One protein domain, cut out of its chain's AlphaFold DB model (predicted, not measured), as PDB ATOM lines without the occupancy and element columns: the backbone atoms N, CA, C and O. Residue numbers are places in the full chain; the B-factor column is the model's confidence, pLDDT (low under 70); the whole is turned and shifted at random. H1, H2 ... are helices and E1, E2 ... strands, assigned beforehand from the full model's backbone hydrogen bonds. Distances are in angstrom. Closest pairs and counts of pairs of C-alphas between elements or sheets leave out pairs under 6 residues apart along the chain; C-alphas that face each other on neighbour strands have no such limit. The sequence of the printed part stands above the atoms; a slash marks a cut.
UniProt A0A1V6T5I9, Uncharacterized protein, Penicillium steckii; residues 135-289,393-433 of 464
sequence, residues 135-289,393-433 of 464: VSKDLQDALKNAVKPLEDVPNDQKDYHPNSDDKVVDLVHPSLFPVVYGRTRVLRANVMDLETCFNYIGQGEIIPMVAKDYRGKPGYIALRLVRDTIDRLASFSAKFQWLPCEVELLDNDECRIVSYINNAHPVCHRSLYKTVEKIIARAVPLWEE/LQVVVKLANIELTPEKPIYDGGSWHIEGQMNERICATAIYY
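AT A GLANCE: This is residues 135 to 289 and 393 to 433 of the 464 residues of an uncharacterized protein of Penicillium steckii (UniProt A0A1V6T5I9). Little of this model is regular: amid long loops, H4 crosses one face of a small antiparallel sheet, E3-E2-E4, and H1 packs steeply on H4 and reaches the antiparallel pair E1-E5. Residues 152 to 157 and 219 to 226 stick out. The printed part has 196 residues, under half in named elements, mixed: H1 E1 H2 H3 E2 E3 H4 E4 E5. It is only just compact, close to loose: radius of gyration of the C-alphas 19.4 A, spans 55 by 46 by 39 A.

HOW THE PARTS SIT: Start at E2, residues 245 to 249. N 248 and O 256 of E3, residues 255 to 257, are within hydrogen-bond range at 2.8 A, a hairpin; so are N 247 and O 393 of E4, residues 393 to 395, at 2.8 A. H4, residues 270 to 289, is on this sheet, height 8.1 A: two layers, helix over sheet. Its residues 271 to 279 touch H1, residues 137 to 151, at a steep tilt of 53 degrees; the closest C-alphas, Ala 146 and Leu 272, are 4.8 A apart. O i to N i+4 pairs within range: H1 9 of 11, H4 13 of 16.

IN THESE COORDINATES: Find C-alpha 137 at (16.325, 24.860, 29.285); H1 runs 20.2 A, H4 29.8 A. E1, residues 168 to 172, pairs with E5, residues 399 to 402, ending at (8.366, 6.505, 35.907); N 169 and O 401 are 2.8 A apart. H2, residues 197 to 200, and H3, residues 227 to 230, touch no helix.

THE WHOLE: Residues 290 to 392 are cut out, a 16.1 A gap between C-alphas. H2 to H3 is a long link. Residues 211 to 234 are under 70 in pLDDT.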
ATOM      1  N   VAL A 135      17.550  25.727  36.911       96.31
ATOM      2  CA  VAL A 135      18.035  24.927  35.780       96.31
ATOM      3  C   VAL A 135      17.530  25.549  34.480       96.31
ATOM      4  O   VAL A 135      16.327  25.692  34.280       96.31
ATOM      5  N   SER A 136      18.446  25.939  33.590       96.69
ATOM      6  CA  SER A 136      18.083  26.485  32.278       96.69
ATOM      7  C   SER A 136      17.561  25.397  31.341       96.69
ATOM      8  O   SER A 136      17.871  24.215  31.511       96.69
ATOM      9  N   LYS A 137      16.827  25.798  30.295       97.06
ATOM     10  CA  LYS A 137      16.325  24.860  29.285       97.06
ATOM     11  C   LYS A 137      17.457  24.085  28.598       97.06
ATOM     12  O   LYS A 137      17.384  22.867  28.502       97.06
ATOM     13  N   ASP A 138      18.549  24.765  28.253       98.19
ATOM     14  CA  ASP A 138      19.735  24.126  27.667       98.19
ATOM     15  C   ASP A 138      20.364  23.086  28.607       98.19
ATOM     16  O   ASP A 138      20.820  22.034  28.161       98.19
ATOM     17  N   LEU A 139      20.395  23.362  29.918       98.25
ATOM     18  CA  LEU A 139      20.928  22.423  30.904       98.25
ATOM     19  C   LEU A 139      19.981  21.234  31.123       98.25
ATOM     20  O   LEU A 139      20.449  20.107  31.268       98.25
ATOM     21  N   GLN A 140      18.666  21.466  31.098       98.19
ATOM     22  CA  GLN A 140      17.663  20.401  31.102       98.19
ATOM     23  C   GLN A 140      17.829  19.486  29.882       98.19
ATOM     24  O   GLN A 140      17.900  18.268  30.037       98.19
ATOM     25  N   ASP A 141      17.941  20.054  28.681       98.19
ATOM     26  CA  ASP A 141      18.092  19.280  27.446       98.19
ATOM     27  C   ASP A 141      19.448  18.555  27.398       98.19
ATOM     28  O   ASP A 141      19.541  17.422  26.918       98.19
ATOM     29  N   ALA A 142      20.505  19.155  27.956       98.31
ATOM     30  CA  ALA A 142      21.781  18.475  28.161       98.31
ATOM     31  C   ALA A 142      21.644  17.274  29.110       98.31
ATOM     32  O   ALA A 142      22.217  16.223  28.824       98.31
ATOM     33  N   LEU A 143      20.869  17.399  30.197       98.12
ATOM     34  CA  LEU A 143      20.640  16.304  31.144       98.12
ATOM     35  C   LEU A 143      19.868  15.165  30.486       98.12
ATOM     36  O   LEU A 143      20.345  14.035  30.530       98.12
ATOM     37  N   LYS A 144      18.769  15.469  29.784       97.44
ATOM     38  CA  LYS A 144      18.023  14.483  28.987       97.44
ATOM     39  C   LYS A 144      18.950  13.708  28.049       97.44
ATOM     40  O   LYS A 144      18.987  12.485  28.063       97.44
ATOM     41  N   ASN A 145      19.772  14.412  27.269       97.31
ATOM     42  CA  ASN A 145      20.697  13.760  26.339       97.31
ATOM     43  C   ASN A 145      21.798  12.945  27.036       97.31
ATOM     44  O   ASN A 145      22.257  11.949  26.481       97.31
ATOM     45  N   ALA A 146      22.244  13.364  28.220       97.38
ATOM     46  CA  ALA A 146      23.269  12.661  28.980       97.38
ATOM     47  C   ALA A 146      22.746  11.398  29.684       97.38
ATOM     48  O   ALA A 146      23.547  10.511  29.980       97.38
ATOM     49  N   VAL A 147      21.437  11.327  29.944       96.56
ATOM     50  CA  VAL A 147      20.769  10.194  30.595       96.56
ATOM     51  C   VAL A 147      20.365   9.103  29.593       96.56
ATOM     52  O   VAL A 147      20.427   7.935  29.956       96.56
ATOM     53  N   LYS A 148      20.109   9.441  28.318       94.81
ATOM     54  CA  LYS A 148      19.759   8.482  27.243       94.81
ATOM     55  C   LYS A 148      20.531   7.155  27.234       94.81
ATOM     56  O   LYS A 148      19.888   6.122  27.125       94.81
ATOM     57  N   PRO A 149      21.872   7.106  27.395       94.44
ATOM     58  CA  PRO A 149      22.591   5.827  27.411       94.44
ATOM     59  C   PRO A 149      22.178   4.866  28.539       94.44
ATOM     60  O   PRO A 149      22.452   3.675  28.437       94.44
ATOM     61  N   LEU A 150      21.575   5.379  29.617       93.69
ATOM     62  CA  LEU A 150      21.007   4.588  30.712       93.69
ATOM     63  C   LEU A 150      19.551   4.173  30.434       93.69
ATOM     64  O   LEU A 150      19.108   3.160  30.958       93.69
ATOM     65  N   GLU A 151      18.817   4.950  29.633       93.50
ATOM     66  CA  GLU A 151      17.414   4.692  29.271       93.50
ATOM     67  C   GLU A 151      17.295   3.714  28.096       93.50
ATOM     68  O   GLU A 151      16.453   2.815  28.112       93.50
ATOM     69  N   ASP A 152      18.166   3.870  27.096       91.62
ATOM     70  CA  ASP A 152      18.170   3.142  25.823       91.62
ATOM     71  C   ASP A 152      18.807   1.744  25.963       91.62
ATOM     72  O   ASP A 152      19.648   1.323  25.159       91.62
ATOM     73  N   VAL A 153      18.414   1.012  27.006       92.44
ATOM     74  CA  VAL A 153      18.794  -0.387  27.231       92.44
ATOM     75  C   VAL A 153      17.663  -1.328  26.799       92.44
ATOM     76  O   VAL A 153      16.487  -0.961  26.858       92.44
ATOM     77  N   PRO A 154      17.974  -2.563  26.361       93.88
ATOM     78  CA  PRO A 154      16.955  -3.580  26.115       93.88
ATOM     79  C   PRO A 154      16.024  -3.779  27.324       93.88
ATOM     80  O   PRO A 154      16.468  -3.721  28.468       93.88
ATOM     81  N   ASN A 155      14.735  -4.043  27.084       89.69
ATOM     82  CA  ASN A 155      13.728  -4.154  28.154       89.69
ATOM     83  C   ASN A 155      14.051  -5.226  29.206       89.69
ATOM     84  O   ASN A 155      13.678  -5.071  30.363       89.69
ATOM     85  N   ASP A 156      14.736  -6.302  28.819       92.50
ATOM     86  CA  ASP A 156      15.196  -7.374  29.710       92.50
ATOM     87  C   ASP A 156      16.406  -6.978  30.575       92.50
ATOM     88  O   ASP A 156      16.771  -7.712  31.491       92.50
ATOM     89  N   GLN A 157      17.013  -5.821  30.299       91.88
ATOM     90  CA  GLN A 157      18.122  -5.237  31.059       91.88
ATOM     91  C   GLN A 157      17.696  -4.038  31.913       91.88
ATOM     92  O   GLN A 157      18.521  -3.520  32.666       91.88
ATOM     93  N   LYS A 158      16.436  -3.590  31.816       93.25
ATOM     94  CA  LYS A 158      15.909  -2.531  32.682       93.25
ATOM     95  C   LYS A 158      15.851  -3.022  34.127       93.25
ATOM     96  O   LYS A 158      15.300  -4.084  34.414       93.25
ATOM     97  N   ASP A 159      16.402  -2.222  35.032       92.81
ATOM     98  CA  ASP A 159      16.332  -2.472  36.467       92.81
ATOM     99  C   ASP A 159      15.059  -1.838  37.031       92.81
ATOM    100  O   ASP A 159      14.981  -0.626  37.233       92.81
ATOM    101  N   TYR A 160      14.019  -2.648  37.217       93.69
ATOM    102  CA  TYR A 160      12.754  -2.166  37.758       93.69
ATOM    103  C   TYR A 160      12.798  -2.092  39.280       93.69
ATOM    104  O   TYR A 160      13.123  -3.065  39.967       93.69
ATOM    105  N   HIS A 161      12.375  -0.949  39.815       91.19
ATOM    106  CA  HIS A 161      12.325  -0.728  41.249       91.19
ATOM    107  C   HIS A 161      11.411  -1.769  41.918       91.19
ATOM    108  O   HIS A 161      10.277  -1.980  41.455       91.19
ATOM    109  N   PRO A 162      11.836  -2.398  43.030       90.31
ATOM    110  CA  PRO A 162      11.035  -3.405  43.711       90.31
ATOM    111  C   PRO A 162       9.640  -2.893  44.083       90.31
ATOM    112  O   PRO A 162       9.486  -1.793  44.610       90.31
ATOM    113  N   ASN A 163       8.622  -3.730  43.869       87.88
ATOM    114  CA  ASN A 163       7.213  -3.425  44.156       87.88
ATOM    115  C   ASN A 163       6.623  -2.244  43.356       87.88
ATOM    116  O   ASN A 163       5.582  -1.722  43.742       87.88
ATOM    117  N   SER A 164       7.245  -1.833  42.244       89.38
ATOM    118  CA  SER A 164       6.681  -0.810  41.344       89.38
ATOM    119  C   SER A 164       5.711  -1.366  40.293       89.38
ATOM    120  O   SER A 164       5.068  -0.589  39.587       89.38
ATOM    121  N   ASP A 165       5.598  -2.698  40.188       92.25
ATOM    122  CA  ASP A 165       4.886  -3.378  39.097       92.25
ATOM    123  C   ASP A 165       5.411  -2.906  37.725       92.25
ATOM    124  O   ASP A 165       4.657  -2.501  36.846       92.25
ATOM    125  N   ASP A 166       6.738  -2.922  37.572       92.88
ATOM    126  CA  ASP A 166       7.486  -2.530  36.371       92.88
ATOM    127  C   ASP A 166       7.184  -1.109  35.855       92.88
ATOM    128  O   ASP A 166       7.273  -0.848  34.660       92.88
ATOM    129  N   LYS A 167       6.799  -0.183  36.747       94.06
ATOM    130  CA  LYS A 167       6.520   1.225  36.390       94.06
ATOM    131  C   LYS A 167       7.667   2.171  36.703       94.06
ATOM    132  O   LYS A 167       7.670   3.292  36.212       94.06
ATOM    133  N   VAL A 168       8.607   1.772  37.557       94.38
ATOM    134  CA  VAL A 168       9.733   2.626  37.954       94.38
ATOM    135  C   VAL A 168      11.025   1.952  37.533       94.38
ATOM    136  O   VAL A 168      11.285   0.832  37.959       94.38
ATOM    137  N   VAL A 169      11.818   2.631  36.709       95.25
ATOM    138  CA  VAL A 169      13.108   2.148  36.208       95.25
ATOM    139  C   VAL A 169      14.225   2.909  36.910       95.25
ATOM    140  O   VAL A 169      14.307   4.137  36.819       95.25
ATOM    141  N   ASP A 170      15.084   2.181  37.612       94.88
ATOM    142  CA  ASP A 170      16.238   2.718  38.320       94.88
ATOM    143  C   ASP A 170      17.410   2.907  37.339       94.88
ATOM    144  O   ASP A 170      18.012   1.950  36.859       94.88
ATOM    145  N   LEU A 171      17.759   4.162  37.032       95.25
ATOM    146  CA  LEU A 171      18.855   4.490  36.103       95.25
ATOM    147  C   LEU A 171      20.188   4.621  36.850       95.25
ATOM    148  O   LEU A 171      21.213   4.043  36.491       95.25
ATOM    149  N   VAL A 172      20.174   5.390  37.938       95.56
ATOM    150  CA  VAL A 172      21.264   5.508  38.910       95.56
ATOM    151  C   VAL A 172      20.628   5.382  40.279       95.56
ATOM    152  O   VAL A 172      19.935   6.299  40.707       95.56
ATOM    153  N   HIS A 173      20.842   4.266  40.974       92.62
ATOM    154  CA  HIS A 173      20.206   4.047  42.269       92.62
ATOM    155  C   HIS A 173      21.226   3.698  43.363       92.62
ATOM    156  O   HIS A 173      22.007   2.751  43.211       92.62
ATOM    157  N   PRO A 174      21.227   4.411  44.507       91.50
ATOM    158  CA  PRO A 174      22.250   4.235  45.539       91.50
ATOM    159  C   PRO A 174      22.200   2.872  46.244       91.50
ATOM    160  O   PRO A 174      23.205   2.435  46.809       91.50
ATOM    161  N   SER A 175      21.061   2.174  46.175       89.56
ATOM    162  CA  SER A 175      20.890   0.828  46.743       89.56
ATOM    163  C   SER A 175      21.383  -0.322  45.857       89.56
ATOM    164  O   SER A 175      21.359  -1.454  46.335       89.56
ATOM    165  N   LEU A 176      21.839  -0.083  44.620       88.38
ATOM    166  CA  LEU A 176      22.328  -1.166  43.748       88.38
ATOM    167  C   LEU A 176      23.703  -1.685  44.170       88.38
ATOM    168  O   LEU A 176      23.922  -2.891  44.285       88.38
ATOM    169  N   PHE A 177      24.617  -0.764  44.477       91.00
ATOM    170  CA  PHE A 177      25.972  -1.090  44.918       91.00
ATOM    171  C   PHE A 177      26.333  -0.365  46.227       91.00
ATOM    172  O   PHE A 177      27.274   0.430  46.254       91.00
ATOM    173  N   PRO A 178      25.577  -0.563  47.322       93.38
ATOM    174  CA  PRO A 178      25.883   0.060  48.597       93.38
ATOM    175  C   PRO A 178      27.118  -0.593  49.225       93.38
ATOM    176  O   PRO A 178      27.522  -1.714  48.890       93.38
ATOM    177  N   VAL A 179      27.693   0.078  50.216       92.56
ATOM    178  CA  VAL A 179      28.619  -0.569  51.142       92.56
ATOM    179  C   VAL A 179      27.846  -1.630  51.919       92.56
ATOM    180  O   VAL A 179      26.815  -1.324  52.503       92.56
ATOM    181  N   VAL A 180      28.346  -2.864  51.956       93.75
ATOM    182  CA  VAL A 180      27.808  -3.967  52.761       93.75
ATOM    183  C   VAL A 180      28.889  -4.411  53.742       93.75
ATOM    184  O   VAL A 180      29.937  -4.929  53.336       93.75
ATOM    185  N   TYR A 181      28.648  -4.209  55.037       90.94
ATOM    186  CA  TYR A 181      29.605  -4.574  56.085       90.94
ATOM    187  C   TYR A 181      29.842  -6.092  56.086       90.94
ATOM    188  O   TYR A 181      28.905  -6.884  55.982       90.94
ATOM    189  N   GLY A 182      31.103  -6.512  56.179       92.94
ATOM    190  CA  GLY A 182      31.517  -7.913  56.043       92.94
ATOM    191  C   GLY A 182      31.685  -8.404  54.600       92.94
ATOM    192  O   GLY A 182      32.069  -9.556  54.410       92.94
ATOM    193  N   ARG A 183      31.424  -7.566  53.583       93.75
ATOM    194  CA  ARG A 183      31.546  -7.943  52.161       93.75
ATOM    195  C   ARG A 183      32.317  -6.925  51.319       93.75
ATOM    196  O   ARG A 183      33.192  -7.321  50.553       93.75
ATOM    197  N   THR A 184      31.986  -5.641  51.425       93.56
ATOM    198  CA  THR A 184      32.604  -4.582  50.612       93.56
ATOM    199  C   THR A 184      34.060  -4.357  51.020       93.56
ATOM    200  O   THR A 184      34.398  -4.438  52.202       93.56
ATOM    201  N   ARG A 185      34.930  -4.085  50.040       92.38
ATOM    202  CA  ARG A 185      36.346  -3.769  50.266       92.38
ATOM    203  C   ARG A 185      36.562  -2.265  50.419       92.38
ATOM    204  O   ARG A 185      35.904  -1.481  49.743       92.38
ATOM    205  N   VAL A 186      37.504  -1.876  51.272       90.81
ATOM    206  CA  VAL A 186      37.892  -0.484  51.537       90.81
ATOM    207  C   VAL A 186      39.399  -0.290  51.388       90.81
ATOM    208  O   VAL A 186      40.200  -1.173  51.709       90.81
ATOM    209  N   LEU A 187      39.792   0.889  50.910       89.44
ATOM    210  CA  LEU A 187      41.184   1.325  50.853       89.44
ATOM    211  C   LEU A 187      41.514   2.120  52.121       89.44
ATOM    212  O   LEU A 187      40.933   3.167  52.379       89.44
ATOM    213  N   ARG A 188      42.460   1.633  52.928       84.00
ATOM    214  CA  ARG A 188      42.767   2.238  54.236       84.00
ATOM    215  C   ARG A 188      43.575   3.535  54.155       84.00
ATOM    216  O   ARG A 188      43.445   4.388  55.028       84.00
ATOM    217  N   ALA A 189      44.451   3.639  53.160       82.88
ATOM    218  CA  ALA A 189      45.453   4.701  53.062       82.88
ATOM    219  C   ALA A 189      45.279   5.608  51.835       82.88
ATOM    220  O   ALA A 189      45.943   6.638  51.755       82.88
ATOM    221  N   ASN A 190      44.395   5.242  50.903       81.69
ATOM    222  CA  ASN A 190      44.280   5.894  49.604       81.69
ATOM    223  C   ASN A 190      42.862   6.422  49.402       81.69
ATOM    224  O   ASN A 190      41.892   5.768  49.784       81.69
ATOM    225  N   VAL A 191      42.766   7.575  48.750       83.00
ATOM    226  CA  VAL A 191      41.514   8.136  48.237       83.00
ATOM    227  C   VAL A 191      41.454   7.826  46.743       83.00
ATOM    228  O   VAL A 191      42.483   7.867  46.069       83.00
ATOM    229  N   MET A 192      40.278   7.458  46.237       84.00
ATOM    230  CA  MET A 192      40.080   7.192  44.811       84.00
ATOM    231  C   MET A 192      39.663   8.469  44.092       84.00
ATOM    232  O   MET A 192      38.699   9.114  44.502       84.00
ATOM    233  N   ASP A 193      40.341   8.775  42.991       87.38
ATOM    234  CA  ASP A 193      39.904   9.778  42.022       87.38
ATOM    235  C   ASP A 193      39.293   9.114  40.773       87.38
ATOM    236  O   ASP A 193      39.363   7.895  40.591       87.38
ATOM    237  N   LEU A 194      38.661   9.917  39.913       89.94
ATOM    238  CA  LEU A 194      38.012   9.445  38.682       89.94
ATOM    239  C   LEU A 194      38.962   8.820  37.653       89.94
ATOM    240  O   LEU A 194      38.515   8.012  36.838       89.94
ATOM    241  N   GLU A 195      40.236   9.205  37.642       86.62
ATOM    242  CA  GLU A 195      41.193   8.753  36.627       86.62
ATOM    243  C   GLU A 195      41.826   7.415  37.015       86.62
ATOM    244  O   GLU A 195      42.078   6.557  36.166       86.62
ATOM    245  N   THR A 196      42.051   7.212  38.311       86.62
ATOM    246  CA  THR A 196      42.772   6.063  38.860       86.62
ATOM    247  C   THR A 196      41.863   5.027  39.508       86.62
ATOM    248  O   THR A 196      42.354   3.953  39.861       86.62
ATOM    249  N   CYS A 197      40.548   5.271  39.631       88.00
ATOM    250  CA  CYS A 197      39.620   4.351  40.306       88.00
ATOM    251  C   CYS A 197      39.694   2.908  39.775       88.00
ATOM    252  O   CYS A 197      39.630   1.962  40.559       88.00
ATOM    253  N   PHE A 198      39.909   2.723  38.468       90.06
ATOM    254  CA  PHE A 198      40.028   1.396  37.849       90.06
ATOM    255  C   PHE A 198      41.253   0.607  38.325       90.06
ATOM    256  O   PHE A 198      41.205  -0.622  38.382       90.06
ATOM    257  N   ASN A 199      42.328   1.288  38.734       90.50
ATOM    258  CA  ASN A 199      43.541   0.630  39.220       90.50
ATOM    259  C   ASN A 199      43.302  -0.098  40.548       90.50
ATOM    260  O   ASN A 199      44.026  -1.037  40.865       90.50
ATOM    261  N   TYR A 200      42.282   0.304  41.312       89.00
ATOM    262  CA  TYR A 200      41.980  -0.241  42.636       89.00
ATOM    263  C   TYR A 200      40.951  -1.378  42.625       89.00
ATOM    264  O   TYR A 200      40.611  -1.901  43.690       89.00
ATOM    265  N   ILE A 201      40.463  -1.801  41.452       89.38
ATOM    266  CA  ILE A 201      39.483  -2.889  41.348       89.38
ATOM    267  C   ILE A 201      40.034  -4.164  41.999       89.38
ATOM    268  O   ILE A 201      41.143  -4.610  41.716       89.38
ATOM    269  N   GLY A 202      39.242  -4.747  42.901       88.62
ATOM    270  CA  GLY A 202      39.597  -5.964  43.638       88.62
ATOM    271  C   GLY A 202      40.611  -5.767  44.773       88.62
ATOM    272  O   GLY A 202      40.857  -6.714  45.523       88.62
ATOM    273  N   GLN A 203      41.167  -4.565  44.941       91.81
ATOM    274  CA  GLN A 203      42.094  -4.241  46.025       91.81
ATOM    275  C   GLN A 203      41.364  -3.872  47.329       91.81
ATOM    276  O   GLN A 203      40.136  -3.800  47.386       91.81
ATOM    277  N   GLY A 204      42.135  -3.629  48.392       91.69
ATOM    278  CA  GLY A 204      41.620  -3.238  49.704       91.69
ATOM    279  C   GLY A 204      41.255  -4.418  50.603       91.69
ATOM    280  O   GLY A 204      41.279  -5.583  50.192       91.69
ATOM    281  N   GLU A 205      40.924  -4.110  51.851       92.88
ATOM    282  CA  GLU A 205      40.515  -5.091  52.860       92.88
ATOM    283  C   GLU A 205      38.997  -5.101  53.031       92.88
ATOM    284  O   GLU A 205      38.333  -4.104  52.766       92.88
ATOM    285  N   ILE A 206      38.431  -6.236  53.442       93.31
ATOM    286  CA  ILE A 206      36.990  -6.333  53.687       93.31
ATOM    287  C   ILE A 206      36.652  -5.509  54.931       93.31
ATOM    288  O   ILE A 206      37.249  -5.709  55.991       93.31
ATOM    289  N   ILE A 207      35.675  -4.610  54.809       90.75
ATOM    290  CA  ILE A 207      35.156  -3.850  55.948       90.75
ATOM    291  C   ILE A 207      34.566  -4.856  56.948       90.75
ATOM    292  O   ILE A 207      33.741  -5.682  56.545       90.75
ATOM    293  N   PRO A 208      34.952  -4.827  58.234       88.44
ATOM    294  CA  PRO A 208      34.452  -5.779  59.213       88.44
ATOM    295  C   PRO A 208      32.944  -5.612  59.424       88.44
ATOM    296  O   PRO A 208      32.372  -4.548  59.185       88.44
ATOM    297  N   MET A 209      32.289  -6.670  59.902       85.31
ATOM    298  CA  MET A 209      30.908  -6.548  60.358       85.31
ATOM    299  C   MET A 209      30.839  -5.597  61.551       85.31
ATOM    300  O   MET A 209      31.585  -5.728  62.522       85.31
ATOM    301  N   VAL A 210      29.885  -4.681  61.491       73.62
ATOM    302  CA  VAL A 210      29.492  -3.840  62.614       73.62
ATOM    303  C   VAL A 210      28.765  -4.771  63.602       73.62
ATOM    304  O   VAL A 210      27.727  -5.344  63.273       73.62
ATOM    305  N   ALA A 211      29.343  -5.007  64.789       64.25
ATOM    306  CA  ALA A 211      28.720  -5.792  65.865       64.25
ATOM    307  C   ALA A 211      27.254  -5.370  66.136       64.25
ATOM    308  O   ALA A 211      26.872  -4.231  65.940       64.25
ATOM    309  N   LYS A 212      26.368  -6.252  66.604       55.56
ATOM    310  CA  LYS A 212      24.974  -5.831  66.897       55.56
ATOM    311  C   LYS A 212      24.826  -5.088  68.229       55.56
ATOM    312  O   LYS A 212      23.834  -4.402  68.437       55.56
ATOM    313  N   ASP A 213      25.805  -5.210  69.122       50.53
ATOM    314  CA  ASP A 213      25.705  -4.771  70.518       50.53
ATOM    315  C   ASP A 213      26.139  -3.303  70.731       50.53
ATOM    316  O   ASP A 213      26.676  -2.934  71.776       50.53
ATOM    317  N   TYR A 214      25.907  -2.433  69.740       50.41
ATOM    318  CA  TYR A 214      26.170  -0.991  69.847       50.41
ATOM    319  C   TYR A 214      25.076  -0.283  70.651       50.41
ATOM    320  O   TYR A 214      24.387   0.606  70.160       50.41
ATOM    321  N   ARG A 215      24.960  -0.632  71.933       44.69
ATOM    322  CA  ARG A 215      24.310   0.208  72.950       44.69
ATOM    323  C   ARG A 215      25.252   1.359  73.310       44.69
ATOM    324  O   ARG A 215      25.787   1.426  74.416       44.69
ATOM    325  N   GLY A 216      25.526   2.230  72.341       40.88
ATOM    326  CA  GLY A 216      26.225   3.483  72.598       40.88
ATOM    327  C   GLY A 216      25.341   4.337  73.496       40.88
ATOM    328  O   GLY A 216      24.257   4.727  73.085       40.88
ATOM    329  N   LYS A 217      25.765   4.593  74.739       40.22
ATOM    330  CA  LYS A 217      25.114   5.607  75.577       40.22
ATOM    331  C   LYS A 217      25.237   6.950  74.843       40.22
ATOM    332  O   LYS A 217      26.377   7.355  74.602       40.22
ATOM    333  N   PRO A 218      24.135   7.636  74.499       40.22
ATOM    334  CA  PRO A 218      24.217   8.981  73.952       40.22
ATOM    335  C   PRO A 218      24.973   9.883  74.933       40.22
ATOM    336  O   PRO A 218      24.737   9.846  76.145       40.22
ATOM    337  N   GLY A 219      25.934  10.646  74.418       36.50
ATOM    338  CA  GLY A 219      26.646  11.649  75.194       36.50
ATOM    339  C   GLY A 219      25.720  12.817  75.528       36.50
ATOM    340  O   GLY A 219      25.279  13.508  74.626       36.50
ATOM    341  N   TYR A 220      25.503  13.012  76.831       37.59
ATOM    342  CA  TYR A 220      24.917  14.164  77.532       37.59
ATOM    343  C   TYR A 220      23.460  14.594  77.230       37.59
ATOM    344  O   TYR A 220      23.124  15.106  76.175       37.59
ATOM    345  N   ILE A 221      22.664  14.481  78.309       38.28
ATOM    346  CA  ILE A 221      21.363  15.098  78.642       38.28
ATOM    347  C   ILE A 221      20.174  14.730  77.739       38.28
ATOM    348  O   ILE A 221      19.630  15.560  77.023       38.28
ATOM    349  N   ALA A 222      19.675  13.502  77.884       34.78
ATOM    350  CA  ALA A 222      18.248  13.225  77.716       34.78
ATOM    351  C   ALA A 222      17.815  12.174  78.749       34.78
ATOM    352  O   ALA A 222      18.474  11.147  78.940       34.78
ATOM    353  N   LEU A 223      16.750  12.494  79.479       39.97
ATOM    354  CA  LEU A 223      16.173  11.704  80.562       39.97
ATOM    355  C   LEU A 223      15.762  10.295  80.095       39.97
ATOM    356  O   LEU A 223      15.452  10.051  78.930       39.97
ATOM    357  N   ARG A 224      15.749   9.358  81.052       37.41
ATOM    358  CA  ARG A 224      15.574   7.895  80.910       37.41
ATOM    359  C   ARG A 224      14.351   7.407  80.108       37.41
ATOM    360  O   ARG A 224      14.299   6.212  79.846       37.41
ATOM    361  N   LEU A 225      13.407   8.270  79.736       39.78
ATOM    362  CA  LEU A 225      12.111   7.890  79.158       39.78
ATOM    363  C   LEU A 225      12.074   7.907  77.615       39.78
ATOM    364  O   LEU A 225      11.320   7.142  77.027       39.78
ATOM    365  N   VAL A 226      12.951   8.665  76.939       43.03
ATOM    366  CA  VAL A 226      13.044   8.691  75.453       43.03
ATOM    367  C   VAL A 226      13.792   7.472  74.893       43.03
ATOM    368  O   VAL A 226      13.690   7.131  73.711       43.03
ATOM    369  N   ARG A 227      14.535   6.791  75.770       40.97
ATOM    370  CA  ARG A 227      15.415   5.677  75.430       40.97
ATOM    371  C   ARG A 227      14.664   4.558  74.706       40.97
ATOM    372  O   ARG A 227      15.138   4.093  73.683       40.97
ATOM    373  N   ASP A 228      13.451   4.219  75.133       38.97
ATOM    374  CA  ASP A 228      12.725   3.076  74.569       38.97
ATOM    375  C   ASP A 228      12.017   3.367  73.235       38.97
ATOM    376  O   ASP A 228      11.680   2.424  72.516       38.97
ATOM    377  N   THR A 229      11.770   4.628  72.871       41.75
ATOM    378  CA  THR A 229      11.022   4.975  71.644       41.75
ATOM    379  C   THR A 229      11.955   5.259  70.467       41.75
ATOM    380  O   THR A 229      11.654   4.869  69.341       41.75
ATOM    381  N   ILE A 230      13.119   5.872  70.718       44.25
ATOM    382  CA  ILE A 230      14.128   6.134  69.679       44.25
ATOM    383  C   ILE A 230      15.074   4.937  69.492       44.25
ATOM    384  O   ILE A 230      15.413   4.647  68.348       44.25
ATOM    385  N   ASP A 231      15.388   4.152  70.540       44.06
ATOM    386  CA  ASP A 231      16.124   2.878  70.369       44.06
ATOM    387  C   ASP A 231      15.327   1.863  69.510       44.06
ATOM    388  O   ASP A 231      15.905   0.924  68.961       44.06
ATOM    389  N   ARG A 232      14.004   2.054  69.349       43.69
ATOM    390  CA  ARG A 232      13.141   1.248  68.460       43.69
ATOM    391  C   ARG A 232      13.245   1.623  66.979       43.69
ATOM    392  O   ARG A 232      12.964   0.776  66.131       43.69
ATOM    393  N   LEU A 233      13.668   2.842  66.645       51.25
ATOM    394  CA  LEU A 233      14.013   3.203  65.273       51.25
ATOM    395  C   LEU A 233      15.475   2.820  65.076       51.25
ATOM    396  O   LEU A 233      16.356   3.425  65.682       51.25
ATOM    397  N   ALA A 234      15.746   1.820  64.234       59.44
ATOM    398  CA  ALA A 234      17.096   1.485  63.786       59.44
ATOM    399  C   ALA A 234      17.678   2.669  62.991       59.44
ATOM    400  O   ALA A 234      17.740   2.651  61.767       59.44
ATOM    401  N   SER A 235      18.043   3.742  63.689       73.19
ATOM    402  CA  SER A 235      18.437   5.019  63.098       73.19
ATOM    403  C   SER A 235      19.779   4.879  62.390       73.19
ATOM    404  O   SER A 235      20.046   5.613  61.453       73.19
ATOM    405  N   PHE A 236      20.575   3.881  62.783       80.88
ATOM    406  CA  PHE A 236      21.777   3.429  62.096       80.88
ATOM    407  C   PHE A 236      21.596   2.006  61.551       80.88
ATOM    408  O   PHE A 236      20.973   1.153  62.190       80.88
ATOM    409  N   SER A 237      22.211   1.720  60.405       85.25
ATOM    410  CA  SER A 237      22.298   0.375  59.834       85.25
ATOM    411  C   SER A 237      23.611  -0.297  60.213       85.25
ATOM    412  O   SER A 237      24.691   0.215  59.940       85.25
ATOM    413  N   ALA A 238      23.545  -1.498  60.782       84.06
ATOM    414  CA  ALA A 238      24.725  -2.350  60.956       84.06
ATOM    415  C   ALA A 238      25.013  -3.229  59.720       84.06
ATOM    416  O   ALA A 238      25.915  -4.064  59.758       84.06
ATOM    417  N   LYS A 239      24.218  -3.104  58.644       88.25
ATOM    418  CA  LYS A 239      24.269  -4.002  57.475       88.25
ATOM    419  C   LYS A 239      24.865  -3.343  56.239       88.25
ATOM    420  O   LYS A 239      25.695  -3.955  55.573       88.25
ATOM    421  N   PHE A 240      24.439  -2.123  55.942       90.25
ATOM    422  CA  PHE A 240      24.824  -1.433  54.721       90.25
ATOM    423  C   PHE A 240      24.787   0.085  54.881       90.25
ATOM    424  O   PHE A 240      24.203   0.585  55.839       90.25
ATOM    425  N   GLN A 241      25.407   0.788  53.937       91.38
ATOM    426  CA  GLN A 241      25.384   2.243  53.827       91.38
ATOM    427  C   GLN A 241      25.454   2.654  52.347       91.38
ATOM    428  O   GLN A 241      26.178   2.024  51.570       91.38
ATOM    429  N   TRP A 242      24.739   3.702  51.942       93.88
ATOM    430  CA  TRP A 242      24.901   4.265  50.596       93.88
ATOM    431  C   TRP A 242      26.269   4.926  50.409       93.88
ATOM    432  O   TRP A 242      26.796   5.570  51.314       93.88
ATOM    433  N   LEU A 243      26.840   4.775  49.213       91.88
ATOM    434  CA  LEU A 243      28.143   5.337  48.881       91.88
ATOM    435  C   LEU A 243      27.980   6.679  48.144       91.88
ATOM    436  O   LEU A 243      27.477   6.677  47.016       91.88
ATOM    437  N   PRO A 244      28.384   7.811  48.746       94.38
ATOM    438  CA  PRO A 244      28.377   9.096  48.061       94.38
ATOM    439  C   PRO A 244      29.546   9.210  47.076       94.38
ATOM    440  O   PRO A 244      30.555   8.512  47.196       94.38
ATOM    441  N   CYS A 245      29.425  10.145  46.138       94.94
ATOM    442  CA  CYS A 245      30.565  10.687  45.412       94.94
ATOM    443  C   CYS A 245      31.059  11.981  46.074       94.94
ATOM    444  O   CYS A 245      30.296  12.703  46.716       94.94
ATOM    445  N   GLU A 246      32.345  12.261  45.913       94.75
ATOM    446  CA  GLU A 246      33.007  13.458  46.409       94.75
ATOM    447  C   GLU A 246      32.895  14.576  45.365       94.75
ATOM    448  O   GLU A 246      33.231  14.388  44.188       94.75
ATOM    449  N   VAL A 247      32.437  15.747  45.806       96.44
ATOM    450  CA  VAL A 247      32.198  16.925  44.970       96.44
ATOM    451  C   VAL A 247      32.972  18.118  45.512       96.44
ATOM    452  O   VAL A 247      32.723  18.607  46.612       96.44
ATOM    453  N   GLU A 248      33.906  18.609  44.718       95.44
ATOM    454  CA  GLU A 248      34.706  19.791  45.008       95.44
ATOM    455  C   GLU A 248      33.964  21.052  44.548       95.44
ATOM    456  O   GLU A 248      33.506  21.134  43.404       95.44
ATOM    457  N   LEU A 249      33.851  22.048  45.423       95.19
ATOM    458  CA  LEU A 249      33.272  23.348  45.085       95.19
ATOM    459  C   LEU A 249      34.358  24.275  44.528       95.19
ATOM    460  O   LEU A 249      35.398  24.448  45.155       95.19
ATOM    461  N   LEU A 250      34.101  24.890  43.374       93.38
ATOM    462  CA  LEU A 250      35.036  25.787  42.688       93.38
ATOM    463  C   LEU A 250      34.668  27.261  42.931       93.38
ATOM    464  O   LEU A 250      33.504  27.579  43.181       93.38
ATOM    465  N   ASP A 251      35.636  28.173  42.799       87.25
ATOM    466  CA  ASP A 251      35.458  29.614  43.069       87.25
ATOM    467  C   ASP A 251      34.464  30.325  42.130       87.25
ATOM    468  O   ASP A 251      33.959  31.397  42.451       87.25
ATOM    469  N   ASN A 252      34.167  29.746  40.965       88.25
ATOM    470  CA  ASN A 252      33.295  30.315  39.931       88.25
ATOM    471  C   ASN A 252      31.828  29.855  40.038       88.25
ATOM    472  O   ASN A 252      31.158  29.725  39.016       88.25
ATOM    473  N   ASP A 253      31.359  29.543  41.248       89.00
ATOM    474  CA  ASP A 253      30.035  28.963  41.532       89.00
ATOM    475  C   ASP A 253      29.743  27.615  40.843       89.00
ATOM    476  O   ASP A 253      28.635  27.093  40.939       89.00
ATOM    477  N   GLU A 254      30.744  26.987  40.228       95.00
ATOM    478  CA  GLU A 254      30.654  25.634  39.679       95.00
ATOM    479  C   GLU A 254      31.171  24.596  40.685       95.00
ATOM    480  O   GLU A 254      31.699  24.926  41.755       95.00
ATOM    481  N   CYS A 255      31.020  23.317  40.353       96.44
ATOM    482  CA  CYS A 255      31.610  22.225  41.115       96.44
ATOM    483  C   CYS A 255      32.147  21.129  40.197       96.44
ATOM    484  O   CYS A 255      31.784  21.047  39.021       96.44
ATOM    485  N   ARG A 256      33.007  20.276  40.749       96.12
ATOM    486  CA  ARG A 256      33.615  19.146  40.052       96.12
ATOM    487  C   ARG A 256      33.393  17.869  40.843       96.12
ATOM    488  O   ARG A 256      33.681  17.820  42.034       96.12
ATOM    489  N   ILE A 257      32.930  16.823  40.174       96.88
ATOM    490  CA  ILE A 257      32.858  15.491  40.770       96.88
ATOM    491  C   ILE A 257      34.260  14.890  40.669       96.88
ATOM    492  O   ILE A 257      34.826  14.831  39.577       96.88
ATOM    493  N   VAL A 258      34.842  14.488  41.798       95.12
ATOM    494  CA  VAL A 258      36.237  14.013  41.863       95.12
ATOM    495  C   VAL A 258      36.359  12.522  42.175       95.12
ATOM    496  O   VAL A 258      37.422  11.951  41.952       95.12
ATOM    497  N   SER A 259      35.271  11.866  42.591       94.00
ATOM    498  CA  SER A 259      35.176  10.403  42.713       94.00
ATOM    499  C   SER A 259      34.004   9.852  41.896       94.00
ATOM    500  O   SER A 259      33.135  10.598  41.453       94.00
ATOM    501  N   TYR A 260      33.954   8.538  41.666       93.56
ATOM    502  CA  TYR A 260      32.879   7.956  40.860       93.56
ATOM    503  C   TYR A 260      31.500   8.116  41.525       93.56
ATOM    504  O   TYR A 260      31.375   8.033  42.745       93.56
ATOM    505  N   ILE A 261      30.468   8.328  40.705       95.25
ATOM    506  CA  ILE A 261      29.064   8.227  41.093       95.25
ATOM    507  C   ILE A 261      28.724   6.738  41.144       95.25
ATOM    508  O   ILE A 261      28.984   6.001  40.192       95.25
ATOM    509  N   ASN A 262      28.149   6.285  42.255       91.25
ATOM    510  CA  ASN A 262      27.734   4.896  42.390       91.25
ATOM    511  C   ASN A 262      26.744   4.510  41.276       91.25
ATOM    512  O   ASN A 262      25.844   5.287  40.981       91.25
ATOM    513  N   ASN A 263      26.891   3.328  40.669       89.75
ATOM    514  CA  ASN A 263      26.108   2.883  39.500       89.75
ATOM    515  C   ASN A 263      26.339   3.658  38.178       89.75
ATOM    516  O   ASN A 263      25.616   3.436  37.213       89.75
ATOM    517  N   ALA A 264      27.347   4.535  38.065       93.88
ATOM    518  CA  ALA A 264      27.673   5.191  36.794       93.88
ATOM    519  C   ALA A 264      29.153   5.029  36.424       93.88
ATOM    520  O   ALA A 264      30.051   5.330  37.203       93.88
ATOM    521  N   HIS A 265      29.426   4.565  35.202       92.75
ATOM    522  CA  HIS A 265      30.789   4.362  34.724       92.75
ATOM    523  C   HIS A 265      31.445   5.701  34.307       92.75
ATOM    524  O   HIS A 265      30.954   6.334  33.368       92.75
ATOM    525  N   PRO A 266      32.594   6.111  34.890       93.00
ATOM    526  CA  PRO A 266      33.227   7.416  34.632       93.00
ATOM    527  C   PRO A 266      33.537   7.732  33.161       93.00
ATOM    528  O   PRO A 266      33.441   8.880  32.731       93.00
ATOM    529  N   VAL A 267      33.925   6.715  32.381       91.81
ATOM    530  CA  VAL A 267      34.246   6.866  30.948       91.81
ATOM    531  C   VAL A 267      32.990   6.822  30.073       91.81
ATOM    532  O   VAL A 267      32.740   7.771  29.335       91.81
ATOM    533  N   CYS A 268      32.181   5.758  30.165       92.69
ATOM    534  CA  CYS A 268      30.976   5.595  29.349       92.69
ATOM    535  C   CYS A 268      29.936   6.695  29.597       92.69
ATOM    536  O   CYS A 268      29.309   7.161  28.654       92.69
ATOM    537  N   HIS A 269      29.791   7.158  30.843       95.62
ATOM    538  CA  HIS A 269      28.809   8.175  31.229       95.62
ATOM    539  C   HIS A 269      29.455   9.547  31.461       95.62
ATOM    540  O   HIS A 269      28.947  10.360  32.227       95.62
ATOM    541  N   ARG A 270      30.584   9.853  30.807       95.38
ATOM    542  CA  ARG A 270      31.320  11.116  31.013       95.38
ATOM    543  C   ARG A 270      30.449  12.368  30.830       95.38
ATOM    544  O   ARG A 270      30.613  13.341  31.566       95.38
ATOM    545  N   SER A 271      29.530  12.353  29.863       96.81
ATOM    546  CA  SER A 271      28.558  13.434  29.633       96.81
ATOM    547  C   SER A 271      27.607  13.624  30.819       96.81
ATOM    548  O   SER A 271      27.320  14.766  31.184       96.81
ATOM    549  N   LEU A 272      27.174  12.531  31.458       97.62
ATOM    550  CA  LEU A 272      26.345  12.555  32.664       97.62
ATOM    551  C   LEU A 272      27.086  13.237  33.807       97.62
ATOM    552  O   LEU A 272      26.553  14.183  34.372       97.62
ATOM    553  N   TYR A 273      28.337  12.856  34.081       97.94
ATOM    554  CA  TYR A 273      29.151  13.510  35.116       97.94
ATOM    555  C   TYR A 273      29.247  15.022  34.887       97.94
ATOM    556  O   TYR A 273      28.971  15.801  35.795       97.94
ATOM    557  N   LYS A 274      29.558  15.450  33.655       97.62
ATOM    558  CA  LYS A 274      29.650  16.880  33.305       97.62
ATOM    559  C   LYS A 274      28.341  17.640  33.430       97.62
ATOM    560  O   LYS A 274      28.354  18.845  33.669       97.62
ATOM    561  N   THR A 275      27.221  16.957  33.258       98.25
ATOM    562  CA  THR A 275      25.909  17.587  33.369       98.25
ATOM    563  C   THR A 275      25.433  17.625  34.817       98.25
ATOM    564  O   THR A 275      24.965  18.664  35.273       98.25
ATOM    565  N   VAL A 276      25.639  16.543  35.571       98.25
ATOM    566  CA  VAL A 276      25.336  16.465  37.006       98.25
ATOM    567  C   VAL A 276      26.176  17.468  37.802       98.25
ATOM    568  O   VAL A 276      25.622  18.118  38.679       98.25
ATOM    569  N   GLU A 277      27.451  17.689  37.455       98.38
ATOM    570  CA  GLU A 277      28.273  18.786  38.008       98.38
ATOM    571  C   GLU A 277      27.537  20.134  37.932       98.38
ATOM    572  O   GLU A 277      27.380  20.832  38.932       98.38
ATOM    573  N   LYS A 278      27.002  20.479  36.757       98.25
ATOM    574  CA  LYS A 278      26.269  21.735  36.561       98.25
ATOM    575  C   LYS A 278      24.951  21.760  37.332       98.25
ATOM    576  O   LYS A 278      24.597  22.799  37.876       98.25
ATOM    577  N   ILE A 279      24.223  20.643  37.399       98.31
ATOM    578  CA  ILE A 279      22.977  20.545  38.178       98.31
ATOM    579  C   ILE A 279      23.253  20.738  39.673       98.31
ATOM    580  O   ILE A 279      22.567  21.528  40.319       98.31
ATOM    581  N   ILE A 280      24.287  20.087  40.215       98.31
ATOM    582  CA  ILE A 280      24.700  20.249  41.615       98.31
ATOM    583  C   ILE A 280      25.070  21.709  41.887       98.31
ATOM    584  O   ILE A 280      24.603  22.275  42.873       98.31
ATOM    585  N   ALA A 281      25.823  22.354  40.992       97.50
ATOM    586  CA  ALA A 281      26.147  23.775  41.116       97.50
ATOM    587  C   ALA A 281      24.889  24.660  41.240       97.50
ATOM    588  O   ALA A 281      24.872  25.594  42.042       97.50
ATOM    589  N   ARG A 282      23.804  24.337  40.516       96.94
ATOM    590  CA  ARG A 282      22.510  25.033  40.645       96.94
ATOM    591  C   ARG A 282      21.740  24.663  41.916       96.94
ATOM    592  O   ARG A 282      20.988  25.495  42.412       96.94
ATOM    593  N   ALA A 283      21.933  23.463  42.462       97.25
ATOM    594  CA  ALA A 283      21.304  23.017  43.705       97.25
ATOM    595  C   ALA A 283      21.967  23.600  44.966       97.25
ATOM    596  O   ALA A 283      21.277  23.829  45.958       97.25
ATOM    597  N   VAL A 284      23.275  23.889  44.937       95.94
ATOM    598  CA  VAL A 284      24.027  24.381  46.109       95.94
ATOM    599  C   VAL A 284      23.389  25.618  46.765       95.94
ATOM    600  O   VAL A 284      23.172  25.567  47.975       95.94
ATOM    601  N   PRO A 285      23.005  26.690  46.041       94.12
ATOM    602  CA  PRO A 285      22.326  27.833  46.659       94.12
ATOM    603  C   PRO A 285      20.979  27.479  47.309       94.12
ATOM    604  O   PRO A 285      20.603  28.081  48.317       94.12
ATOM    605  N   LEU A 286      20.248  26.499  46.762       94.75
ATOM    606  CA  LEU A 286      18.988  26.027  47.341       94.75
ATOM    607  C   LEU A 286      19.243  25.207  48.611       94.75
ATOM    608  O   LEU A 286      18.526  25.391  49.591       94.75
ATOM    609  N   TRP A 287      20.276  24.358  48.632       94.88
ATOM    610  CA  TRP A 287      20.697  23.659  49.850       94.88
ATOM    611  C   TRP A 287      21.176  24.631  50.927       94.88
ATOM    612  O   TRP A 287      20.830  24.464  52.092       94.88
ATOM    613  N   GLU A 288      21.931  25.664  50.556       92.94
ATOM    614  CA  GLU A 288      22.343  26.720  51.485       92.94
ATOM    615  C   GLU A 288      21.140  27.424  52.116       92.94
ATOM    616  O   GLU A 288      21.128  27.635  53.328       92.94
ATOM    617  N   GLU A 289      20.118  27.756  51.323       89.44
ATOM    618  CA  GLU A 289      18.888  28.374  51.827       89.44
ATOM    619  C   GLU A 289      18.043  27.400  52.662       89.44
ATOM    620  O   GLU A 289      17.512  27.795  53.695       89.44
ATOM    621  N   LEU A 393      32.051  18.115  49.275       94.38
ATOM    622  CA  LEU A 393      30.710  17.669  49.613       94.38
ATOM    623  C   LEU A 393      30.574  16.186  49.274       94.38
ATOM    624  O   LEU A 393      31.038  15.736  48.228       94.38
ATOM    625  N   GLN A 394      29.878  15.446  50.128       94.44
ATOM    626  CA  GLN A 394      29.468  14.077  49.842       94.44
ATOM    627  C   GLN A 394      28.061  14.104  49.252       94.44
ATOM    628  O   GLN A 394      27.117  14.513  49.928       94.44
ATOM    629  N   VAL A 395      27.922  13.695  47.991       96.88
ATOM    630  CA  VAL A 395      26.653  13.747  47.254       96.88
ATOM    631  C   VAL A 395      26.266  12.353  46.783       96.88
ATOM    632  O   VAL A 395      27.032  11.673  46.099       96.88
ATOM    633  N   VAL A 396      25.052  11.929  47.126       97.00
ATOM    634  CA  VAL A 396      24.429  10.722  46.576       97.00
ATOM    635  C   VAL A 396      23.566  11.139  45.391       97.00
ATOM    636  O   VAL A 396      22.684  11.980  45.534       97.00
ATOM    637  N   VAL A 397      23.827  10.565  44.216       97.06
ATOM    638  CA  VAL A 397      23.042  10.827  43.001       97.06
ATOM    639  C   VAL A 397      22.046   9.692  42.811       97.06
ATOM    640  O   VAL A 397      22.426   8.522  42.855       97.06
ATOM    641  N   LYS A 398      20.782  10.050  42.584       96.00
ATOM    642  CA  LYS A 398      19.709   9.123  42.236       96.00
ATOM    643  C   LYS A 398      18.979   9.638  40.996       96.00
ATOM    644  O   LYS A 398      18.600  10.804  40.953       96.00
ATOM    645  N   LEU A 399      18.807   8.775  40.001       96.75
ATOM    646  CA  LEU A 399      18.074   9.017  38.758       96.75
ATOM    647  C   LEU A 399      17.156   7.817  38.532       96.75
ATOM    648  O   LEU A 399      17.620   6.677  38.552       96.75
ATOM    649  N   ALA A 400      15.872   8.073  38.331       95.31
ATOM    650  CA  ALA A 400      14.885   7.048  38.032       95.31
ATOM    651  C   ALA A 400      13.810   7.631  37.116       95.31
ATOM    652  O   ALA A 400      13.528   8.831  37.190       95.31
ATOM    653  N   ASN A 401      13.209   6.770  36.305       95.31
ATOM    654  CA  ASN A 401      12.088   7.113  35.439       95.31
ATOM    655  C   ASN A 401      10.820   6.421  35.919       95.31
ATOM    656  O   ASN A 401      10.869   5.290  36.398       95.31
ATOM    657  N   ILE A 402       9.690   7.101  35.760       94.31
ATOM    658  CA  ILE A 402       8.366   6.505  35.907       94.31
ATOM    659  C   ILE A 402       7.817   6.320  34.492       94.31
ATOM    660  O   ILE A 402       7.557   7.299  33.797       94.31
ATOM    661  N   GLU A 403       7.676   5.071  34.063       93.62
ATOM    662  CA  GLU A 403       7.194   4.693  32.736       93.62
ATOM    663  C   GLU A 403       5.774   4.129  32.856       93.62
ATOM    664  O   GLU A 403       5.554   3.042  33.390       93.62
ATOM    665  N   LEU A 404       4.793   4.890  32.370       93.50
ATOM    666  CA  LEU A 404       3.385   4.494  32.358       93.50
ATOM    667  C   LEU A 404       2.992   4.015  30.962       93.50
ATOM    668  O   LEU A 404       3.375   4.614  29.956       93.50
ATOM    669  N   THR A 405       2.186   2.958  30.895       92.50
ATOM    670  CA  THR A 405       1.614   2.454  29.636       92.50
ATOM    671  C   THR A 405       0.090   2.510  29.689       92.50
ATOM    672  O   THR A 405      -0.476   2.628  30.775       92.50
ATOM    673  N   PRO A 406      -0.622   2.391  28.554       93.62
ATOM    674  CA  PRO A 406      -2.081   2.279  28.572       93.62
ATOM    675  C   PRO A 406      -2.608   1.139  29.463       93.62
ATOM    676  O   PRO A 406      -3.687   1.258  30.040       93.62
ATOM    677  N   GLU A 407      -1.848   0.050  29.607       95.44
ATOM    678  CA  GLU A 407      -2.170  -1.098  30.467       95.44
ATOM    679  C   GLU A 407      -1.824  -0.847  31.942       95.44
ATOM    680  O   GLU A 407      -2.467  -1.405  32.833       95.44
ATOM    681  N   LYS A 408      -0.823   0.003  32.201       93.44
ATOM    682  CA  LYS A 408      -0.338   0.403  33.528       93.44
ATOM    683  C   LYS A 408      -0.326   1.942  33.665       93.44
ATOM    684  O   LYS A 408       0.748   2.526  33.815       93.44
ATOM    685  N   PRO A 409      -1.492   2.620  33.610       94.12
ATOM    686  CA  PRO A 409      -1.554   4.072  33.407       94.12
ATOM    687  C   PRO A 409      -1.425   4.896  34.694       94.12
ATOM    688  O   PRO A 409      -1.421   6.121  34.629       94.12
ATOM    689  N   ILE A 410      -1.385   4.250  35.861       92.62
ATOM    690  CA  ILE A 410      -1.414   4.910  37.169       92.62
ATOM    691  C   ILE A 410      -0.212   4.452  37.992       92.62
ATOM    692  O   ILE A 410       0.064   3.254  38.099       92.62
ATOM    693  N   TYR A 411       0.474   5.420  38.596       90.75
ATOM    694  CA  TYR A 411       1.465   5.207  39.641       90.75
ATOM    695  C   TYR A 411       1.014   5.950  40.900       90.75
ATOM    696  O   TYR A 411       0.930   7.174  40.895       90.75
ATOM    697  N   ASP A 412       0.733   5.204  41.971       88.50
ATOM    698  CA  ASP A 412       0.160   5.739  43.219       88.50
ATOM    699  C   ASP A 412       1.161   6.546  44.068       88.50
ATOM    700  O   ASP A 412       0.817   7.048  45.137       88.50
ATOM    701  N   GLY A 413       2.408   6.667  43.607       85.81
ATOM    702  CA  GLY A 413       3.490   7.333  44.320       85.81
ATOM    703  C   GLY A 413       4.414   6.375  45.074       85.81
ATOM    704  O   GLY A 413       4.189   5.168  45.185       85.81
ATOM    705  N   GLY A 414       5.517   6.936  45.571       82.19
ATOM    706  CA  GLY A 414       6.482   6.213  46.394       82.19
ATOM    707  C   GLY A 414       5.987   6.007  47.826       82.19
ATOM    708  O   GLY A 414       5.086   6.689  48.309       82.19
ATOM    709  N   SER A 415       6.619   5.084  48.552       84.50
ATOM    710  CA  SER A 415       6.373   4.942  49.987       84.50
ATOM    711  C   SER A 415       6.888   6.164  50.748       84.50
ATOM    712  O   SER A 415       7.883   6.784  50.375       84.50
ATOM    713  N   TRP A 416       6.243   6.503  51.862       85.25
ATOM    714  CA  TRP A 416       6.724   7.578  52.720       85.25
ATOM    715  C   TRP A 416       8.050   7.215  53.390       85.25
ATOM    716  O   TRP A 416       8.096   6.335  54.254       85.25
ATOM    717  N   HIS A 417       9.107   7.957  53.083       83.25
ATOM    718  CA  HIS A 417      10.431   7.725  53.649       83.25
ATOM    719  C   HIS A 417      11.166   9.034  53.943       83.25
ATOM    720  O   HIS A 417      10.719  10.124  53.597       83.25
ATOM    721  N   ILE A 418      12.268   8.904  54.674       83.00
ATOM    722  CA  ILE A 418      13.315   9.918  54.790       83.00
ATOM    723  C   ILE A 418      14.491   9.369  53.985       83.00
ATOM    724  O   ILE A 418      14.700   8.154  53.965       83.00
ATOM    725  N   GLU A 419      15.238  10.240  53.317       86.38
ATOM    726  CA  GLU A 419      16.411   9.819  52.559       86.38
ATOM    727  C   GLU A 419      17.513   9.309  53.495       86.38
ATOM    728  O   GLU A 419      18.001  10.035  54.364       86.38
ATOM    729  N   GLY A 420      17.917   8.054  53.287       84.88
ATOM    730  CA  GLY A 420      18.983   7.396  54.039       84.88
ATOM    731  C   GLY A 420      18.678   7.136  55.522       84.88
ATOM    732  O   GLY A 420      17.560   7.280  56.021       84.88
ATOM    733  N   GLN A 421      19.714   6.705  56.235       84.81
ATOM    734  CA  GLN A 421      19.755   6.533  57.683       84.81
ATOM    735  C   GLN A 421      20.835   7.466  58.277       84.81
ATOM    736  O   GLN A 421      21.501   8.238  57.581       84.81
ATOM    737  N   MET A 422      21.050   7.413  59.591       83.81
ATOM    738  CA  MET A 422      22.094   8.202  60.263       83.81
ATOM    739  C   MET A 422      23.519   7.827  59.816       83.81
ATOM    740  O   MET A 422      24.463   8.572  60.095       83.81
ATOM    741  N   ASN A 423      23.698   6.690  59.134       84.31
ATOM    742  CA  ASN A 423      24.977   6.300  58.543       84.31
ATOM    743  C   ASN A 423      25.381   7.265  57.418       84.31
ATOM    744  O   ASN A 423      26.540   7.670  57.350       84.31
ATOM    745  N   GLU A 424      24.430   7.633  56.556       87.81
ATOM    746  CA  GLU A 424      24.633   8.472  55.369       87.81
ATOM    747  C   GLU A 424      24.724   9.960  55.707       87.81
ATOM    748  O   GLU A 424      25.406  10.713  55.017       87.81
ATOM    749  N   ARG A 425      24.054  10.382  56.782       85.62
ATOM    750  CA  ARG A 425      23.998  11.772  57.255       85.62
ATOM    751  C   ARG A 425      23.507  12.787  56.224       85.62
ATOM    752  O   ARG A 425      24.018  13.905  56.150       85.62
ATOM    753  N   ILE A 426      22.487  12.412  55.464       90.31
ATOM    754  CA  ILE A 426      21.866  13.302  54.487       90.31
ATOM    755  C   ILE A 426      21.225  14.480  55.231       90.31
ATOM    756  O   ILE A 426      20.305  14.301  56.026       90.31
ATOM    757  N   CYS A 427      21.749  15.687  55.011       88.69
ATOM    758  CA  CYS A 427      21.242  16.914  55.631       88.69
ATOM    759  C   CYS A 427      20.320  17.722  54.711       88.69
ATOM    760  O   CYS A 427      19.533  18.524  55.201       88.69
ATOM    761  N   ALA A 428      20.410  17.523  53.395       92.50
ATOM    762  CA  ALA A 428      19.574  18.185  52.404       92.50
ATOM    763  C   ALA A 428      19.405  17.290  51.172       92.50
ATOM    764  O   ALA A 428      20.316  16.542  50.811       92.50
ATOM    765  N   THR A 429      18.259  17.423  50.507       94.56
ATOM    766  CA  THR A 429      17.922  16.704  49.273       94.56
ATOM    767  C   THR A 429      17.440  17.711  48.236       94.56
ATOM    768  O   THR A 429      16.687  18.626  48.563       94.56
ATOM    769  N   ALA A 430      17.876  17.556  46.986       96.19
ATOM    770  CA  ALA A 430      17.285  18.244  45.841       96.19
ATOM    771  C   ALA A 430      16.562  17.220  44.963       96.19
ATOM    772  O   ALA A 430      17.115  16.164  44.668       96.19
ATOM    773  N   ILE A 431      15.345  17.555  44.542       95.62
ATOM    774  CA  ILE A 431      14.544  16.758  43.611       95.62
ATOM    775  C   ILE A 431      14.300  17.622  42.379       95.62
ATOM    776  O   ILE A 431      13.917  18.786  42.502       95.62
ATOM    777  N   TYR A 432      14.549  17.065  41.195       96.25
ATOM    778  CA  TYR A 432      14.361  17.757  39.925       96.25
ATOM    779  C   TYR A 432      13.737  16.817  38.895       96.25
ATOM    780  O   TYR A 432      14.368  15.859  38.452       96.25
ATOM    781  N   TYR A 433      12.498  17.112  38.506       93.75
ATOM    782  CA  TYR A 433      11.796  16.400  37.443       93.75
ATOM    783  C   TYR A 433      12.250  16.950  36.088       93.75
ATOM    784  O   TYR A 433      11.766  17.978  35.616       93.75
TER     785      TYR A 433